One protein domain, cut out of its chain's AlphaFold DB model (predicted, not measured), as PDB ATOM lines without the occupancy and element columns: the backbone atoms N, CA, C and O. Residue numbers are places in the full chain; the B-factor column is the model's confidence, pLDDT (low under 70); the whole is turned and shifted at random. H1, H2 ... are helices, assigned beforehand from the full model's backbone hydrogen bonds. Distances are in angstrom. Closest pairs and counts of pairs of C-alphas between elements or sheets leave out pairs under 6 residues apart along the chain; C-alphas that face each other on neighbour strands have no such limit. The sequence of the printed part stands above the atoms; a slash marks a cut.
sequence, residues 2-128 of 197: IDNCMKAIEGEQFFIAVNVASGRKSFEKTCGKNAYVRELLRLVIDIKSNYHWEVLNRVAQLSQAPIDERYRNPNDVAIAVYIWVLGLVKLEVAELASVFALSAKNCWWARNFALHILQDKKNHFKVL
ATOM      1  N   ILE A   2     -33.084  -8.584 -34.120       95.88
ATOM      2  CA  ILE A   2     -32.305  -8.611 -35.364       95.88
ATOM      3  C   ILE A   2     -32.441  -9.936 -36.134       95.88
ATOM      4  O   ILE A   2     -32.629  -9.904 -37.348       95.88
ATOM      5  N   ASP A   3     -32.507 -11.073 -35.429       96.75
ATOM      6  CA  ASP A   3     -32.707 -12.397 -36.040       96.75
ATOM      7  C   ASP A   3     -33.970 -12.484 -36.897       96.75
ATOM      8  O   ASP A   3     -33.971 -13.141 -37.933       96.75
ATOM      9  N   ASN A   4     -35.052 -11.811 -36.491       97.38
ATOM     10  CA  ASN A   4     -36.299 -11.814 -37.255       97.38
ATOM     11  C   ASN A   4     -36.127 -11.052 -38.573       97.38
ATOM     12  O   ASN A   4     -36.638 -11.488 -39.602       97.38
ATOM     13  N   CYS A   5     -35.376  -9.946 -38.557       97.88
ATOM     14  CA  CYS A   5     -35.063  -9.196 -39.772       97.88
ATOM     15  C   CYS A   5     -34.164 -10.019 -40.698       97.88
ATOM     16  O   CYS A   5     -34.451 -10.119 -41.887       97.88
ATOM     17  N   MET A   6     -33.121 -10.649 -40.149       98.19
ATOM     18  CA  MET A   6     -32.194 -11.483 -40.916       98.19
ATOM     19  C   MET A   6     -32.895 -12.688 -41.544       98.19
ATOM     20  O   MET A   6     -32.804 -12.885 -42.751       98.19
ATOM     21  N   LYS A   7     -33.689 -13.434 -40.765       98.31
ATOM     22  CA  LYS A   7     -34.484 -14.563 -41.274       98.31
ATOM     23  C   LYS A   7     -35.432 -14.145 -42.396       98.31
ATOM     24  O   LYS A   7     -35.589 -14.879 -43.364       98.31
ATOM     25  N   ALA A   8     -36.060 -12.974 -42.282       98.38
ATOM     26  CA  ALA A   8     -36.949 -12.470 -43.323       98.38
ATOM     27  C   ALA A   8     -36.191 -12.064 -44.600       98.38
ATOM     28  O   ALA A   8     -36.670 -12.339 -45.697       98.38
ATOM     29  N   ILE A   9     -35.016 -11.440 -44.468       98.44
ATOM     30  CA  ILE A   9     -34.146 -11.050 -45.593       98.44
ATOM     31  C   ILE A   9     -33.551 -12.278 -46.298       98.44
ATOM     32  O   ILE A   9     -33.391 -12.282 -47.514       98.44
ATOM     33  N   GLU A  10     -33.248 -13.333 -45.550       98.38
ATOM     34  CA  GLU A  10     -32.734 -14.604 -46.079       98.38
ATOM     35  C   GLU A  10     -33.833 -15.496 -46.677       98.38
ATOM     36  O   GLU A  10     -33.539 -16.514 -47.300       98.38
ATOM     37  N   GLY A  11     -35.101 -15.122 -46.504       97.69
ATOM     38  CA  GLY A  11     -36.240 -15.883 -46.995       97.69
ATOM     39  C   GLY A  11     -36.426 -15.808 -48.512       97.69
ATOM     40  O   GLY A  11     -36.146 -14.798 -49.162       97.69
ATOM     41  N   GLU A  12     -37.014 -16.863 -49.075       97.00
ATOM     42  CA  GLU A  12     -37.307 -16.982 -50.509       97.00
ATOM     43  C   GLU A  12     -38.164 -15.824 -51.043       97.00
ATOM     44  O   GLU A  12     -37.887 -15.272 -52.107       97.00
ATOM     45  N   GLN A  13     -39.166 -15.388 -50.276       97.38
ATOM     46  CA  GLN A  13     -40.038 -14.275 -50.662       97.38
ATOM     47  C   GLN A  13     -39.257 -12.970 -50.856       97.38
ATOM     48  O   GLN A  13     -39.527 -12.202 -51.782       97.38
ATOM     49  N   PHE A  14     -38.257 -12.727 -50.005       97.81
ATOM     50  CA  PHE A  14     -37.386 -11.566 -50.141       97.81
ATOM     51  C   PHE A  14     -36.484 -11.696 -51.369       97.81
ATOM     52  O   PHE A  14     -36.373 -10.750 -52.151       97.81
ATOM     53  N   PHE A  15     -35.900 -12.880 -51.575       96.75
ATOM     54  CA  PHE A  15     -35.091 -13.174 -52.754       96.75
ATOM     55  C   PHE A  15     -35.867 -12.906 -54.051       96.75
ATOM     56  O   PHE A  15     -35.387 -12.148 -54.894       96.75
ATOM     57  N   ILE A  16     -37.081 -13.450 -54.191       95.69
ATOM     58  CA  ILE A  16     -37.931 -13.258 -55.377       95.69
ATOM     59  C   ILE A  16     -38.208 -11.770 -55.600       95.69
ATOM     60  O   ILE A  16     -38.004 -11.270 -56.706       95.69
ATOM     61  N   ALA A  17     -38.616 -11.046 -54.554       96.12
ATOM     62  CA  ALA A  17     -38.969  -9.633 -54.661       96.12
ATOM     63  C   ALA A  17     -37.794  -8.754 -55.121       96.12
ATOM     64  O   ALA A  17     -37.978  -7.824 -55.908       96.12
ATOM     65  N   VAL A  18     -36.581  -9.034 -54.639       96.19
ATOM     66  CA  VAL A  18     -35.396  -8.222 -54.941       96.19
ATOM     67  C   VAL A  18     -34.725  -8.641 -56.249       96.19
ATOM     68  O   VAL A  18     -34.191  -7.787 -56.959       96.19
ATOM     69  N   ASN A  19     -34.779  -9.921 -56.621       93.12
ATOM     70  CA  ASN A  19     -34.112 -10.431 -57.821       93.12
ATOM     71  C   ASN A  19     -34.744  -9.930 -59.141       93.12
ATOM     72  O   ASN A  19     -34.152 -10.099 -60.202       93.12
ATOM     73  N   VAL A  20     -35.897  -9.251 -59.081       94.50
ATOM     74  CA  VAL A  20     -36.501  -8.515 -60.214       94.50
ATOM     75  C   VAL A  20     -35.731  -7.223 -60.545       94.50
ATOM     76  O   VAL A  20     -35.901  -6.637 -61.615       94.50
ATOM     77  N   ALA A  21     -34.861  -6.744 -59.650       96.19
ATOM     78  CA  ALA A  21     -34.089  -5.531 -59.882       96.19
ATOM     79  C   ALA A  21     -33.106  -5.690 -61.060       96.19
ATOM     80  O   ALA A  21     -32.244  -6.560 -61.066       96.19
ATOM     81  N   SER A  22     -33.169  -4.774 -62.030       94.50
ATOM     82  CA  SER A  22     -32.290  -4.773 -63.212       94.50
ATOM     83  C   SER A  22     -30.890  -4.200 -62.967       94.50
ATOM     84  O   SER A  22     -30.021  -4.271 -63.832       94.50
ATOM     85  N   GLY A  23     -30.648  -3.595 -61.804       95.06
ATOM     86  CA  GLY A  23     -29.364  -2.984 -61.480       95.06
ATOM     87  C   GLY A  23     -29.346  -2.354 -60.095       95.06
ATOM     88  O   GLY A  23     -30.366  -2.289 -59.406       95.06
ATOM     89  N   ARG A  24     -28.177  -1.855 -59.691       95.06
ATOM     90  CA  ARG A  24     -27.917  -1.435 -58.309       95.06
ATOM     91  C   ARG A  24     -28.883  -0.381 -57.767       95.06
ATOM     92  O   ARG A  24     -29.419  -0.562 -56.686       95.06
ATOM     93  N   LYS A  25     -29.167   0.689 -58.516       95.06
ATOM     94  CA  LYS A  25     -30.118   1.725 -58.061       95.06
ATOM     95  C   LYS A  25     -31.525   1.159 -57.836       95.06
ATOM     96  O   LYS A  25     -32.217   1.570 -56.909       95.06
ATOM     97  N   SER A  26     -31.952   0.218 -58.684       97.12
ATOM     98  CA  SER A  26     -33.243  -0.464 -58.532       97.12
ATOM     99  C   SER A  26     -33.231  -1.406 -57.326       97.12
ATOM    100  O   SER A  26     -34.191  -1.432 -56.558       97.12
ATOM    101  N   PHE A  27     -32.114  -2.103 -57.102       97.44
ATOM    102  CA  PHE A  27     -31.893  -2.950 -55.933       97.44
ATOM    103  C   PHE A  27     -31.972  -2.146 -54.632       97.44
ATOM    104  O   PHE A  27     -32.789  -2.464 -53.773       97.44
ATOM    105  N   GLU A  28     -31.198  -1.062 -54.510       96.12
ATOM    106  CA  GLU A  28     -31.183  -0.188 -53.327       96.12
ATOM    107  C   GLU A  28     -32.569   0.414 -53.068       96.12
ATOM    108  O   GLU A  28     -33.052   0.416 -51.938       96.12
ATOM    109  N   LYS A  29     -33.264   0.854 -54.126       96.31
ATOM    110  CA  LYS A  29     -34.639   1.362 -54.030       96.31
ATOM    111  C   LYS A  29     -35.623   0.293 -53.552       96.31
ATOM    112  O   LYS A  29     -36.522   0.608 -52.775       96.31
ATOM    113  N   THR A  30     -35.491  -0.943 -54.027       97.00
ATOM    114  CA  THR A  30     -36.372  -2.059 -53.646       97.00
ATOM    115  C   THR A  30     -36.119  -2.468 -52.198       97.00
ATOM    116  O   THR A  30     -37.057  -2.534 -51.405       97.00
ATOM    117  N   CYS A  31     -34.851  -2.625 -51.818       96.62
ATOM    118  CA  CYS A  31     -34.450  -2.945 -50.453       96.62
ATOM    119  C   CYS A  31     -34.847  -1.833 -49.473       96.62
ATOM    120  O   CYS A  31     -35.417  -2.121 -48.427       96.62
ATOM    121  N   GLY A  32     -34.663  -0.560 -49.835       94.31
ATOM    122  CA  GLY A  32     -35.044   0.585 -49.001       94.31
ATOM    123  C   GLY A  32     -36.550   0.721 -48.746       94.31
ATOM    124  O   GLY A  32     -36.949   1.385 -47.792       94.31
ATOM    125  N   LYS A  33     -37.406   0.086 -49.558       96.69
ATOM    126  CA  LYS A  33     -38.857   0.017 -49.309       96.69
ATOM    127  C   LYS A  33     -39.250  -1.135 -48.387       96.69
ATOM    128  O   LYS A  33     -40.312  -1.078 -47.768       96.69
ATOM    129  N   ASN A  34     -38.426  -2.176 -48.295       97.81
ATOM    130  CA  ASN A  34     -38.732  -3.349 -47.493       97.81
ATOM    131  C   ASN A  34     -38.692  -3.010 -45.990       97.81
ATOM    132  O   ASN A  34     -37.783  -2.332 -45.511       97.81
ATOM    133  N   ALA A  35     -39.698  -3.464 -45.238       97.50
ATOM    134  CA  ALA A  35     -39.812  -3.171 -43.810       97.50
ATOM    135  C   ALA A  35     -38.672  -3.792 -42.984       97.50
ATOM    136  O   ALA A  35     -38.096  -3.102 -42.150       97.50
ATOM    137  N   TYR A  36     -38.291  -5.042 -43.266       98.25
ATOM    138  CA  TYR A  36     -37.237  -5.751 -42.535       98.25
ATOM    139  C   TYR A  36     -35.856  -5.140 -42.763       98.25
ATOM    140  O   TYR A  36     -35.054  -5.067 -41.839       98.25
ATOM    141  N   VAL A  37     -35.590  -4.642 -43.973       98.06
ATOM    142  CA  VAL A  37     -34.322  -3.964 -44.283       98.06
ATOM    143  C   VAL A  37     -34.238  -2.605 -43.594       98.06
ATOM    144  O   VAL A  37     -33.193  -2.262 -43.048       98.06
ATOM    145  N   ARG A  38     -35.335  -1.837 -43.572       97.50
ATOM    146  CA  ARG A  38     -35.389  -0.563 -42.835       97.50
ATOM    147  C   ARG A  38     -35.223  -0.767 -41.334       97.50
ATOM    148  O   ARG A  38     -34.506   0.001 -40.703       97.50
ATOM    149  N   GLU A  39     -35.854  -1.797 -40.783       97.19
ATOM    150  CA  GLU A  39     -35.723  -2.128 -39.367       97.19
ATOM    151  C   GLU A  39     -34.308  -2.612 -39.032       97.19
ATOM    152  O   GLU A  39     -33.720  -2.143 -38.060       97.19
ATOM    153  N   LEU A  40     -33.705  -3.454 -39.880       97.38
ATOM    154  CA  LEU A  40     -32.301  -3.839 -39.740       97.38
ATOM    155  C   LEU A  40     -31.385  -2.612 -39.755       97.38
ATOM    156  O   LEU A  40     -30.534  -2.477 -38.883       97.38
ATOM    157  N   LEU A  41     -31.574  -1.696 -40.709       96.81
ATOM    158  CA  LEU A  41     -30.794  -0.462 -40.787       96.81
ATOM    159  C   LEU A  41     -30.964   0.388 -39.519       96.81
ATOM    160  O   LEU A  41     -29.972   0.859 -38.971       96.81
ATOM    161  N   ARG A  42     -32.196   0.533 -39.012       96.12
ATOM    162  CA  ARG A  42     -32.485   1.251 -37.760       96.12
ATOM    163  C   ARG A  42     -31.732   0.647 -36.573       96.12
ATOM    164  O   ARG A  42     -31.173   1.396 -35.779       96.12
ATOM    165  N   LEU A  43     -31.711  -0.683 -36.465       96.12
ATOM    166  CA  LEU A  43     -30.988  -1.397 -35.412       96.12
ATOM    167  C   LEU A  43     -29.473  -1.213 -35.549       96.12
ATOM    168  O   LEU A  43     -28.811  -0.908 -34.568       96.12
ATOM    169  N   VAL A  44     -28.923  -1.348 -36.758       95.62
ATOM    170  CA  VAL A  44     -27.475  -1.246 -37.009       95.62
ATOM    171  C   VAL A  44     -26.942   0.179 -36.800       95.62
ATOM    172  O   VAL A  44     -25.784   0.331 -36.416       95.62
ATOM    173  N   ILE A  45     -27.765   1.212 -37.020       94.88
ATOM    174  CA  ILE A  45     -27.409   2.624 -36.778       94.88
ATOM    175  C   ILE A  45     -27.226   2.936 -35.286       94.88
ATOM    176  O   ILE A  45     -26.466   3.846 -34.951       94.88
ATOM    177  N   ASP A  46     -27.907   2.225 -34.382       92.00
ATOM    178  CA  ASP A  46     -27.804   2.499 -32.949       92.00
ATOM    179  C   ASP A  46     -26.376   2.226 -32.450       92.00
ATOM    180  O   ASP A  46     -25.944   1.076 -32.355       92.00
ATOM    181  N   ILE A  47     -25.656   3.301 -32.108       80.19
ATOM    182  CA  ILE A  47     -24.251   3.285 -31.668       80.19
ATOM    183  C   ILE A  47     -24.067   2.424 -30.415       80.19
ATOM    184  O   ILE A  47     -23.003   1.836 -30.226       80.19
ATOM    185  N   LYS A  48     -25.090   2.331 -29.557       85.38
ATOM    186  CA  LYS A  48     -25.022   1.507 -28.341       85.38
ATOM    187  C   LYS A  48     -25.114   0.015 -28.648       85.38
ATOM    188  O   LYS A  48     -24.809  -0.803 -27.783       85.38
ATOM    189  N   SER A  49     -25.542  -0.341 -29.856       85.50
ATOM    190  CA  SER A  49     -25.726  -1.720 -30.273       85.50
ATOM    191  C   SER A  49     -24.491  -2.281 -30.985       85.50
ATOM    192  O   SER A  49     -23.828  -1.620 -31.786       85.50
ATOM    193  N   ASN A  50     -24.209  -3.561 -30.741       93.75
ATOM    194  CA  ASN A  50     -23.169  -4.311 -31.450       93.75
ATOM    195  C   ASN A  50     -23.709  -5.016 -32.707       93.75
ATOM    196  O   ASN A  50     -23.058  -5.903 -33.259       93.75
ATOM    197  N   TYR A  51     -24.879  -4.603 -33.204       96.56
ATOM    198  CA  TYR A  51     -25.580  -5.286 -34.292       96.56
ATOM    199  C   TYR A  51     -24.820  -5.284 -35.621       96.56
ATOM    200  O   TYR A  51     -24.971  -6.209 -36.415       96.56
ATOM    201  N   HIS A  52     -23.941  -4.309 -35.859       95.94
ATOM    202  CA  HIS A  52     -23.063  -4.321 -37.032       95.94
ATOM    203  C   HIS A  52     -22.112  -5.533 -37.048       95.94
ATOM    204  O   HIS A  52     -21.854  -6.091 -38.115       95.94
ATOM    205  N   TRP A  53     -21.632  -5.985 -35.882       96.75
ATOM    206  CA  TRP A  53     -20.799  -7.188 -35.777       96.75
ATOM    207  C   TRP A  53     -21.605  -8.469 -35.973       96.75
ATOM    208  O   TRP A  53     -21.113  -9.407 -36.594       96.75
ATOM    209  N   GLU A  54     -22.854  -8.499 -35.510       97.50
ATOM    210  CA  GLU A  54     -23.760  -9.625 -35.755       97.50
ATOM    211  C   GLU A  54     -24.071  -9.773 -37.250       97.50
ATOM    212  O   GLU A  54     -23.980 -10.875 -37.794       97.50
ATOM    213  N   VAL A  55     -24.334  -8.661 -37.948       98.19
ATOM    214  CA  VAL A  55     -24.514  -8.649 -39.411       98.19
ATOM    215  C   VAL A  55     -23.248  -9.112 -40.128       98.19
ATOM    216  O   VAL A  55     -23.334  -9.934 -41.040       98.19
ATOM    217  N   LEU A  56     -22.068  -8.644 -39.708       98.31
ATOM    218  CA  LEU A  56     -20.801  -9.109 -40.275       98.31
ATOM    219  C   LEU A  56     -20.617 -10.622 -40.089       98.31
ATOM    220  O   LEU A  56     -20.273 -11.320 -41.042       98.31
ATOM    221  N   ASN A  57     -20.842 -11.127 -38.875       98.44
ATOM    222  CA  ASN A  57     -20.721 -12.550 -38.576       98.44
ATOM    223  C   ASN A  57     -21.691 -13.365 -39.441       98.44
ATOM    224  O   ASN A  57     -21.322 -14.405 -39.984       98.44
ATOM    225  N   ARG A  58     -22.908 -12.851 -39.651       98.44
ATOM    226  CA  ARG A  58     -23.881 -13.493 -40.531       98.44
ATOM    227  C   ARG A  58     -23.411 -13.531 -41.983       98.44
ATOM    228  O   ARG A  58     -23.516 -14.577 -42.614       98.44
ATOM    229  N   VAL A  59     -22.827 -12.446 -42.500       98.62
ATOM    230  CA  VAL A  59     -22.202 -12.439 -43.836       98.62
ATOM    231  C   VAL A  59     -21.120 -13.516 -43.937       98.62
ATOM    232  O   VAL A  59     -21.134 -14.292 -44.888       98.62
ATOM    233  N   ALA A  60     -20.225 -13.613 -42.950       98.56
ATOM    234  CA  ALA A  60     -19.168 -14.624 -42.945       98.56
ATOM    235  C   ALA A  60     -19.733 -16.057 -42.988       98.56
ATOM    236  O   ALA A  60     -19.261 -16.877 -43.777       98.56
ATOM    237  N   GLN A  61     -20.779 -16.338 -42.203       98.38
ATOM    238  CA  GLN A  61     -21.466 -17.634 -42.201       98.38
ATOM    239  C   GLN A  61     -22.093 -17.957 -43.562       98.38
ATOM    240  O   GLN A  61     -21.866 -19.037 -44.107       98.38
ATOM    241  N   LEU A  62     -22.862 -17.026 -44.135       98.12
ATOM    242  CA  LEU A  62     -23.545 -17.242 -45.414       98.12
ATOM    243  C   LEU A  62     -22.559 -17.397 -46.578       98.12
ATOM    244  O   LEU A  62     -22.812 -18.178 -47.495       98.12
ATOM    245  N   SER A  63     -21.422 -16.699 -46.532       98.12
ATOM    246  CA  SER A  63     -20.357 -16.818 -47.531       98.12
ATOM    247  C   SER A  63     -19.655 -18.177 -47.531       98.12
ATOM    248  O   SER A  63     -19.088 -18.561 -48.553       98.12
ATOM    249  N   GLN A  64     -19.663 -18.884 -46.400       97.62
ATOM    250  CA  GLN A  64     -19.051 -20.207 -46.241       97.62
ATOM    251  C   GLN A  64     -20.061 -21.353 -46.367       97.62
ATOM    252  O   GLN A  64     -19.667 -22.518 -46.316       97.62
ATOM    253  N   ALA A  65     -21.351 -21.046 -46.524       96.81
ATOM    254  CA  ALA A  65     -22.380 -22.063 -46.664       96.81
ATOM    255  C   ALA A  65     -22.095 -22.957 -47.890       96.81
ATOM    256  O   ALA A  65     -21.721 -22.442 -48.951       96.81
ATOM    257  N   PRO A  66     -22.264 -24.286 -47.772       96.00
ATOM    258  CA  PRO A  66     -22.093 -25.185 -48.903       96.00
ATOM    259  C   PRO A  66     -23.131 -24.859 -49.980       96.00
ATOM    260  O   PRO A  66     -24.320 -24.723 -49.686       96.00
ATOM    261  N   ILE A  67     -22.679 -24.742 -51.229       95.88
ATOM    262  CA  ILE A  67     -23.551 -24.536 -52.385       95.88
ATOM    263  C   ILE A  67     -23.209 -25.529 -53.489       95.88
ATOM    264  O   ILE A  67     -22.048 -25.907 -53.657       95.88
ATOM    265  N   ASP A  68     -24.216 -25.902 -54.268       95.12
ATOM    266  CA  ASP A  68     -24.003 -26.590 -55.535       95.12
ATOM    267  C   ASP A  68     -23.455 -25.587 -56.564       95.12
ATOM    268  O   ASP A  68     -24.067 -24.554 -56.853       95.12
ATOM    269  N   GLU A  69     -22.283 -25.893 -57.118       93.44
ATOM    270  CA  GLU A  69     -21.572 -25.034 -58.066       93.44
ATOM    271  C   GLU A  69     -22.320 -24.845 -59.393       93.44
ATOM    272  O   GLU A  69     -22.022 -23.906 -60.134       93.44
ATOM    273  N   ARG A  70     -23.312 -25.692 -59.686       95.56
ATOM    274  CA  ARG A  70     -24.148 -25.597 -60.890       95.56
ATOM    275  C   ARG A  70     -25.203 -24.500 -60.797       95.56
ATOM    276  O   ARG A  70     -25.710 -24.061 -61.828       95.56
ATOM    277  N   TYR A  71     -25.535 -24.054 -59.587       95.88
ATOM    278  CA  TYR A  71     -26.623 -23.112 -59.345       95.88
ATOM    279  C   TYR A  71     -26.131 -21.797 -58.743       95.88
ATOM    280  O   TYR A  71     -25.025 -21.677 -58.213       95.88
ATOM    281  N   ARG A  72     -26.980 -20.770 -58.834       93.75
ATOM    282  CA  ARG A  72     -26.733 -19.491 -58.165       93.75
ATOM    283  C   ARG A  72     -26.758 -19.691 -56.650       93.75
ATOM    284  O   ARG A  72     -27.560 -20.468 -56.140       93.75
ATOM    285  N   ASN A  73     -25.924 -18.939 -55.938       96.38
ATOM    286  CA  ASN A  73     -25.951 -18.936 -54.483       96.38
ATOM    287  C   ASN A  73     -27.302 -18.392 -53.967       96.38
ATOM    288  O   ASN A  73     -27.643 -17.247 -54.291       96.38
ATOM    289  N   PRO A  74     -28.065 -19.158 -53.163       96.62
ATOM    290  CA  PRO A  74     -29.355 -18.707 -52.634       96.62
ATOM    291  C   PRO A  74     -29.218 -17.486 -51.711       96.62
ATOM    292  O   PRO A  74     -30.135 -16.674 -51.614       96.62
ATOM    293  N   ASN A  75     -28.048 -17.302 -51.094       97.88
ATOM    294  CA  ASN A  75     -27.776 -16.220 -50.152       97.88
ATOM    295  C   ASN A  75     -27.219 -14.951 -50.817       97.88
ATOM    296  O   ASN A  75     -26.949 -13.977 -50.117       97.88
ATOM    297  N   ASP A  76     -27.038 -14.927 -52.143       98.12
ATOM    298  CA  ASP A  76     -26.416 -13.802 -52.864       98.12
ATOM    299  C   ASP A  76     -27.088 -12.457 -52.540       98.12
ATOM    300  O   ASP A  76     -26.433 -11.476 -52.184       98.12
ATOM    301  N   VAL A  77     -28.421 -12.431 -52.603       98.31
ATOM    302  CA  VAL A  77     -29.218 -11.229 -52.332       98.31
ATOM    303  C   VAL A  77     -29.095 -10.798 -50.868       98.31
ATOM    304  O   VAL A  77     -28.875  -9.618 -50.604       98.31
ATOM    305  N   ALA A  78     -29.196 -11.734 -49.921       98.50
ATOM    306  CA  ALA A  78     -29.104 -11.429 -48.493       98.50
ATOM    307  C   ALA A  78     -27.724 -10.860 -48.127       98.50
ATOM    308  O   ALA A  78     -27.631  -9.805 -47.498       98.50
ATOM    309  N   ILE A  79     -26.651 -11.496 -48.611       98.62
ATOM    310  CA  ILE A  79     -25.277 -11.022 -48.418       98.62
ATOM    311  C   ILE A  79     -25.119  -9.604 -48.991       98.62
ATOM    312  O   ILE A  79     -24.564  -8.729 -48.325       98.62
ATOM    313  N   ALA A  80     -25.641  -9.339 -50.192       98.56
ATOM    314  CA  ALA A  80     -25.582  -8.013 -50.802       98.56
ATOM    315  C   ALA A  80     -26.296  -6.936 -49.967       98.56
ATOM    316  O   ALA A  80     -25.764  -5.837 -49.801       98.56
ATOM    317  N   VAL A  81     -27.471  -7.251 -49.410       98.56
ATOM    318  CA  VAL A  81     -28.210  -6.342 -48.520       98.56
ATOM    319  C   VAL A  81     -27.415  -6.037 -47.260       98.56
ATOM    320  O   VAL A  81     -27.326  -4.875 -46.872       98.56
ATOM    321  N   TYR A  82     -26.806  -7.043 -46.634       98.69
ATOM    322  CA  TYR A  82     -26.007  -6.845 -45.428       98.69
ATOM    323  C   TYR A  82     -24.792  -5.954 -45.678       98.69
ATOM    324  O   TYR A  82     -24.560  -5.011 -44.924       98.69
ATOM    325  N   ILE A  83     -24.064  -6.185 -46.771       98.25
ATOM    326  CA  ILE A  83     -22.946  -5.324 -47.182       98.25
ATOM    327  C   ILE A  83     -23.424  -3.894 -47.428       98.25
ATOM    328  O   ILE A  83     -22.780  -2.944 -46.985       98.25
ATOM    329  N   TRP A  84     -24.559  -3.731 -48.113       97.88
ATOM    330  CA  TRP A  84     -25.134  -2.419 -48.381       97.88
ATOM    331  C   TRP A  84     -25.506  -1.684 -47.089       97.88
ATOM    332  O   TRP A  84     -25.086  -0.543 -46.907       97.88
ATOM    333  N   VAL A  85     -26.215  -2.342 -46.167       97.56
ATOM    334  CA  VAL A  85     -26.590  -1.781 -44.858       97.56
ATOM    335  C   VAL A  85     -25.352  -1.390 -44.054       97.56
ATOM    336  O   VAL A  85     -25.285  -0.272 -43.551       97.56
ATOM    337  N   LEU A  86     -24.339  -2.259 -43.980       97.19
ATOM    338  CA  LEU A  86     -23.081  -1.943 -43.299       97.19
ATOM    339  C   LEU A  86     -22.372  -0.749 -43.949       97.19
ATOM    340  O   LEU A  86     -21.868   0.117 -43.238       97.19
ATOM    341  N   GLY A  87     -22.380  -0.660 -45.281       95.94
ATOM    342  CA  GLY A  87     -21.769   0.440 -46.030       95.94
ATOM    343  C   GLY A  87     -22.422   1.802 -45.781       95.94
ATOM    344  O   GLY A  87     -21.758   2.822 -45.938       95.94
ATOM    345  N   LEU A  88     -23.691   1.832 -45.359       94.12
ATOM    346  CA  LEU A  88     -24.388   3.062 -44.967       94.12
ATOM    347  C   LEU A  88     -24.031   3.535 -43.550       94.12
ATOM    348  O   LEU A  88     -24.215   4.711 -43.241       94.12
ATOM    349  N   VAL A  89     -23.555   2.634 -42.687       94.31
ATOM    350  CA  VAL A  89     -23.369   2.915 -41.254       94.31
ATOM    351  C   VAL A  89     -21.896   2.984 -40.868       94.31
ATOM    352  O   VAL A  89     -21.473   3.954 -40.243       94.31
ATOM    353  N   LYS A  90     -21.112   1.959 -41.215       94.00
ATOM    354  CA  LYS A  90     -19.724   1.804 -40.770       94.00
ATOM    355  C   LYS A  90     -18.880   1.141 -41.853       94.00
ATOM    356  O   LYS A  90     -18.886  -0.083 -42.016       94.00
ATOM    357  N   LEU A  91     -18.160   1.974 -42.601       94.31
ATOM    358  CA  LEU A  91     -17.449   1.572 -43.812       94.31
ATOM    359  C   LEU A  91     -16.412   0.471 -43.545       94.31
ATOM    360  O   LEU A  91     -16.338  -0.484 -44.309       94.31
ATOM    361  N   GLU A  92     -15.680   0.533 -42.433       95.19
ATOM    362  CA  GLU A  92     -14.642  -0.446 -42.082       95.19
ATOM    363  C   GLU A  92     -15.222  -1.858 -41.903       95.19
ATOM    364  O   GLU A  92     -14.626  -2.854 -42.313       95.19
ATOM    365  N   VAL A  93     -16.423  -1.953 -41.324       96.56
ATOM    366  CA  VAL A  93     -17.126  -3.232 -41.140       96.56
ATOM    367  C   VAL A  93     -17.659  -3.735 -42.480       96.56
ATOM    368  O   VAL A  93     -17.578  -4.927 -42.776       96.56
ATOM    369  N   ALA A  94     -18.151  -2.827 -43.326       97.56
ATOM    370  CA  ALA A  94     -18.619  -3.157 -44.667       97.56
ATOM    371  C   ALA A  94     -17.492  -3.675 -45.574       97.56
ATOM    372  O   ALA A  94     -17.709  -4.566 -46.394       97.56
ATOM    373  N   GLU A  95     -16.277  -3.154 -45.424       97.12
ATOM    374  CA  GLU A  95     -15.093  -3.626 -46.141       97.12
ATOM    375  C   GLU A  95     -14.720  -5.051 -45.745       97.12
ATOM    376  O   GLU A  95     -14.460  -5.882 -46.614       97.12
ATOM    377  N   LEU A  96     -14.742  -5.354 -44.445       97.94
ATOM    378  CA  LEU A  96     -14.496  -6.707 -43.958       97.94
ATOM    379  C   LEU A  96     -15.587  -7.675 -44.446       97.94
ATOM    380  O   LEU A  96     -15.274  -8.753 -44.950       97.94
ATOM    381  N   ALA A  97     -16.857  -7.256 -44.412       98.38
ATOM    382  CA  ALA A  97     -17.966  -8.012 -44.998       98.38
ATOM    383  C   ALA A  97     -17.771  -8.243 -46.506       98.38
ATOM    384  O   ALA A  97     -18.038  -9.331 -47.013       98.38
ATOM    385  N   SER A  98     -17.249  -7.244 -47.220       98.38
ATOM    386  CA  SER A  98     -16.958  -7.330 -48.652       98.38
ATOM    387  C   SER A  98     -15.888  -8.379 -48.959       98.38
ATOM    388  O   SER A  98     -16.000  -9.080 -49.961       98.38
ATOM    389  N   VAL A  99     -14.881  -8.548 -48.094       98.19
ATOM    390  CA  VAL A  99     -13.876  -9.616 -48.240       98.19
ATOM    391  C   VAL A  99     -14.531 -10.995 -48.148       98.19
ATOM    392  O   VAL A  99     -14.320 -11.823 -49.033       98.19
ATOM    393  N   PHE A 100     -15.385 -11.225 -47.146       98.44
ATOM    394  CA  PHE A 100     -16.134 -12.483 -47.027       98.44
ATOM    395  C   PHE A 100     -17.082 -12.712 -48.208       98.44
ATOM    396  O   PHE A 100     -17.251 -13.830 -48.684       98.44
ATOM    397  N   ALA A 101     -17.717 -11.665 -48.720       98.19
ATOM    398  CA  ALA A 101     -18.625 -11.780 -49.855       98.19
ATOM    399  C   ALA A 101     -17.914 -12.152 -51.161       98.19
ATOM    400  O   ALA A 101     -18.484 -12.845 -52.002       98.19
ATOM    401  N   LEU A 102     -16.664 -11.719 -51.337       98.19
ATOM    402  CA  LEU A 102     -15.863 -12.066 -52.510       98.19
ATOM    403  C   LEU A 102     -15.387 -13.522 -52.506       98.19
ATOM    404  O   LEU A 102     -15.157 -14.063 -53.590       98.19
ATOM    405  N   SER A 103     -15.272 -14.158 -51.335       97.25
ATOM    406  CA  SER A 103     -14.975 -15.593 -51.239       97.25
ATOM    407  C   SER A 103     -16.203 -16.480 -51.463       97.25
ATOM    408  O   SER A 103     -16.042 -17.670 -51.729       97.25
ATOM    409  N   ALA A 104     -17.418 -15.923 -51.398       97.38
ATOM    410  CA  ALA A 104     -18.641 -16.661 -51.685       97.38
ATOM    411  C   ALA A 104     -18.713 -17.053 -53.173       97.38
ATOM    412  O   ALA A 104     -18.536 -16.228 -54.079       97.38
ATOM    413  N   LYS A 105     -18.991 -18.333 -53.432       97.19
ATOM    414  CA  LYS A 105     -19.162 -18.872 -54.788       97.19
ATOM    415  C   LYS A 105     -20.512 -18.445 -55.371       97.19
ATOM    416  O   LYS A 105     -21.468 -18.234 -54.631       97.19
ATOM    417  N   ASN A 106     -20.583 -18.330 -56.700       96.50
ATOM    418  CA  ASN A 106     -21.804 -18.082 -57.486       96.50
ATOM    419  C   ASN A 106     -22.682 -16.900 -57.024       96.50
ATOM    420  O   ASN A 106     -23.904 -16.925 -57.188       96.50
ATOM    421  N   CYS A 107     -22.052 -15.855 -56.479       97.31
ATOM    422  CA  CYS A 107     -22.700 -14.603 -56.098       97.31
ATOM    423  C   CYS A 107     -22.512 -13.525 -57.172       97.31
ATOM    424  O   CYS A 107     -21.384 -13.249 -57.593       97.31
ATOM    425  N   TRP A 108     -23.601 -12.872 -57.578       96.56
ATOM    426  CA  TRP A 108     -23.573 -11.748 -58.511       96.56
ATOM    427  C   TRP A 108     -23.800 -10.417 -57.790       96.56
ATOM    428  O   TRP A 108     -22.976  -9.507 -57.903       96.56
ATOM    429  N   TRP A 109     -24.871 -10.309 -57.000       97.75
ATOM    430  CA  TRP A 109     -25.192  -9.094 -56.251       97.75
ATOM    431  C   TRP A 109     -24.149  -8.792 -55.183       97.75
ATOM    432  O   TRP A 109     -23.614  -7.681 -55.150       97.75
ATOM    433  N   ALA A 110     -23.816  -9.775 -54.346       98.19
ATOM    434  CA  ALA A 110     -22.879  -9.589 -53.247       98.19
ATOM    435  C   ALA A 110     -21.504  -9.154 -53.762       98.19
ATOM    436  O   ALA A 110     -20.907  -8.216 -53.237       98.19
ATOM    437  N   ARG A 111     -21.047  -9.765 -54.862       98.12
ATOM    438  CA  ARG A 111     -19.797  -9.398 -55.536       98.12
ATOM    439  C   ARG A 111     -19.832  -7.962 -56.060       98.12
ATOM    440  O   ARG A 111     -18.869  -7.227 -55.853       98.12
ATOM    441  N   ASN A 112     -20.922  -7.546 -56.704       96.94
ATOM    442  CA  ASN A 112     -21.060  -6.184 -57.226       96.94
ATOM    443  C   ASN A 112     -21.003  -5.123 -56.115       96.94
ATOM    444  O   ASN A 112     -20.295  -4.125 -56.257       96.94
ATOM    445  N   PHE A 113     -21.705  -5.342 -54.999       97.62
ATOM    446  CA  PHE A 113     -21.658  -4.430 -53.852       97.62
ATOM    447  C   PHE A 113     -20.288  -4.431 -53.167       97.62
ATOM    448  O   PHE A 113     -19.748  -3.359 -52.897       97.62
ATOM    449  N   ALA A 114     -19.690  -5.607 -52.962       97.75
ATOM    450  CA  ALA A 114     -18.371  -5.740 -52.352       97.75
ATOM    451  C   ALA A 114     -17.286  -4.998 -53.144       97.75
ATOM    452  O   ALA A 114     -16.517  -4.215 -52.585       97.75
ATOM    453  N   LEU A 115     -17.246  -5.196 -54.467       96.62
ATOM    454  CA  LEU A 115     -16.297  -4.498 -55.335       96.62
ATOM    455  C   LEU A 115     -16.496  -2.988 -55.281       96.62
ATOM    456  O   LEU A 115     -15.513  -2.256 -55.224       96.62
ATOM    457  N   HIS A 116     -17.744  -2.523 -55.261       95.31
ATOM    458  CA  HIS A 116     -18.019  -1.099 -55.171       95.31
ATOM    459  C   HIS A 116     -17.497  -0.489 -53.865       95.31
ATOM    460  O   HIS A 116     -16.792   0.513 -53.914       95.31
ATOM    461  N   ILE A 117     -17.784  -1.103 -52.712       95.12
ATOM    462  CA  ILE A 117     -17.298  -0.619 -51.408       95.12
ATOM    463  C   ILE A 117     -15.768  -0.563 -51.380       95.12
ATOM    464  O   ILE A 117     -15.182   0.445 -50.983       95.12
ATOM    465  N   LEU A 118     -15.104  -1.613 -51.865       95.00
ATOM    466  CA  LEU A 118     -13.643  -1.685 -51.864       95.00
ATOM    467  C   LEU A 118     -12.990  -0.716 -52.864       95.00
ATOM    468  O   LEU A 118     -11.879  -0.241 -52.621       95.00
ATOM    469  N   GLN A 119     -13.652  -0.403 -53.982       91.81
ATOM    470  CA  GLN A 119     -13.158   0.556 -54.975       91.81
ATOM    471  C   GLN A 119     -13.363   2.010 -54.530       91.81
ATOM    472  O   GLN A 119     -12.468   2.840 -54.725       91.81
ATOM    473  N   ASP A 120     -14.482   2.309 -53.867       81.50
ATOM    474  CA  ASP A 120     -14.822   3.655 -53.397       81.50
ATOM    475  C   ASP A 120     -13.960   4.157 -52.235       81.50
ATOM    476  O   ASP A 120     -13.900   5.370 -52.006       81.50
ATOM    477  N   LYS A 121     -13.167   3.286 -51.593       64.06
ATOM    478  CA  LYS A 121     -12.061   3.687 -50.699       64.06
ATOM    479  C   LYS A 121     -11.203   4.807 -51.282       64.06
ATOM    480  O   LYS A 121     -10.788   5.724 -50.572       64.06
ATOM    481  N   LYS A 122     -10.938   4.747 -52.593       54.47
ATOM    482  CA  LYS A 122     -10.100   5.734 -53.291       54.47
ATOM    483  C   LYS A 122     -10.758   7.114 -53.384       54.47
ATOM    484  O   LYS A 122     -10.046   8.106 -53.546       54.47
ATOM    485  N   ASN A 123     -12.083   7.179 -53.272       49.31
ATOM    486  CA  ASN A 123     -12.869   8.404 -53.373       49.31
ATOM    487  C   ASN A 123     -13.204   8.980 -51.989       49.31
ATOM    488  O   ASN A 123     -13.068  10.187 -51.797       49.31
ATOM    489  N   HIS A 124     -13.529   8.144 -50.996       47.59
ATOM    490  CA  HIS A 124     -13.813   8.605 -49.629       47.59
ATOM    491  C   HIS A 124     -12.588   9.221 -48.927       47.59
ATOM    492  O   HIS A 124     -12.719  10.240 -48.249       47.59
ATOM    493  N   PHE A 125     -11.378   8.694 -49.167       41.81
ATOM    494  CA  PHE A 125     -10.140   9.277 -48.623       41.81
ATOM    495  C   PHE A 125      -9.826  10.670 -49.204       41.81
ATOM    496  O   PHE A 125      -9.223  11.506 -48.534       41.81
ATOM    497  N   LYS A 126     -10.274  10.966 -50.435       42.12
ATOM    498  CA  LYS A 126     -10.104  12.297 -51.041       42.12
ATOM    499  C   LYS A 126     -11.018  13.344 -50.407       42.12
ATOM    500  O   LYS A 126     -10.593  14.478 -50.242       42.12
ATOM    501  N   VAL A 127     -12.239  12.973 -50.024       41.66
ATOM    502  CA  VAL A 127     -13.200  13.917 -49.425       41.66
ATOM    503  C   VAL A 127     -12.767  14.335 -48.016       41.66
ATOM    504  O   VAL A 127     -12.891  15.507 -47.672       41.66
ATOM    505  N   LEU A 128     -12.184  13.421 -47.236       42.22
ATOM    506  CA  LEU A 128     -11.674  13.718 -45.889       42.22
ATOM    507  C   LEU A 128     -10.264  14.340 -45.885       42.22
ATOM    508  O   LEU A 128      -9.890  14.988 -44.916       42.22
TER     509      LEU A 128
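Overview. This is residues 2 to 128 of the 197 residues of an uncharacterized protein of filamentous cyanobacterium CCP3 (UniProt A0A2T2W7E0). The long helix H6 runs through the middle of this domain, with H5, H7 and H8 packed along it in an up-and-down bundle, each of the four running against the one before. H2 and H4 pack on H6 as well, with H1 and H3 beside them, while the last part of H8, residues 119 to 128, sticks out past the body. The printed part has 127 residues and eight named helices, H1 to H8 in order, with no named strand; the class is all helix. It is compact, with a radius of gyration of the C-alphas of 13.7 A, and spans 43 by 29 by 26 A, only just elongated.

Arrangement. H1, residues 2 to 9, touches H4, residues 35 to 45, at a steep tilt of 40 degrees, opposite ways; the C-alphas of Cys 5 and Tyr 36 are closest, 4.9 A apart. H2, residues 12 to 19, and H3, residues 24 to 33, form a hairpin and only just touch, with 3 pairs of C-alphas within 8 A, the closest being Val 18 and Thr 30 at 6.4 A. H6, residues 76 to 89, is the hub, touching five helices. It touches H2 with residues 77 to 78 alone, closest C-alphas Phe 15 and Val 77 at 6.2 A, and H4 at a steep tilt of 41 degrees, closest Leu 41 and Val 85 at 6.0 A. H5, residues 51 to 64, touches H6 at a shallow tilt of 28 degrees, opposite ways, closest C-alphas Val 59 and Ile 79 at 5.7 A. H7, residues 91 to 103, touches H6 at 17 degrees, opposite ways, with Leu 86 and Ala 94 at 4.8 A. H8, residues 109 to 128, touches H6 with residues 109 to 117 alone; the C-alphas of Ala 80 and Ala 110 are closest, at 4.0 A. H5 and H8 are apart. Every O i to N i+4 pair is within hydrogen-bond range in H1 to H7; in H8, 12 of 16 are.

Along the chain. H1 begins at C-alpha 2, (-32.305, -8.611, -35.364). From first to last C-alpha H5 measures 20.2 A, H6 20.6 A, H7 18.9 A and H8 28.5 A. H6 begins at C-alpha 76, (-26.416, -13.802, -52.864). H8 has a kink of 38 degrees near residue 122 and ends at C-alpha 128, (-11.674, 13.718, -45.889).

Size, cuts and confidence. The two C-alphas farthest apart, those of Arg 70 and Leu 128, are 43.9 A apart. The printed part has no cut. The link from H5 to H6, 11 residues, is long; the other links are tight. Confidence is under 70 at residues 121 to 128, against a mean pLDDT of the printed part of 93.3.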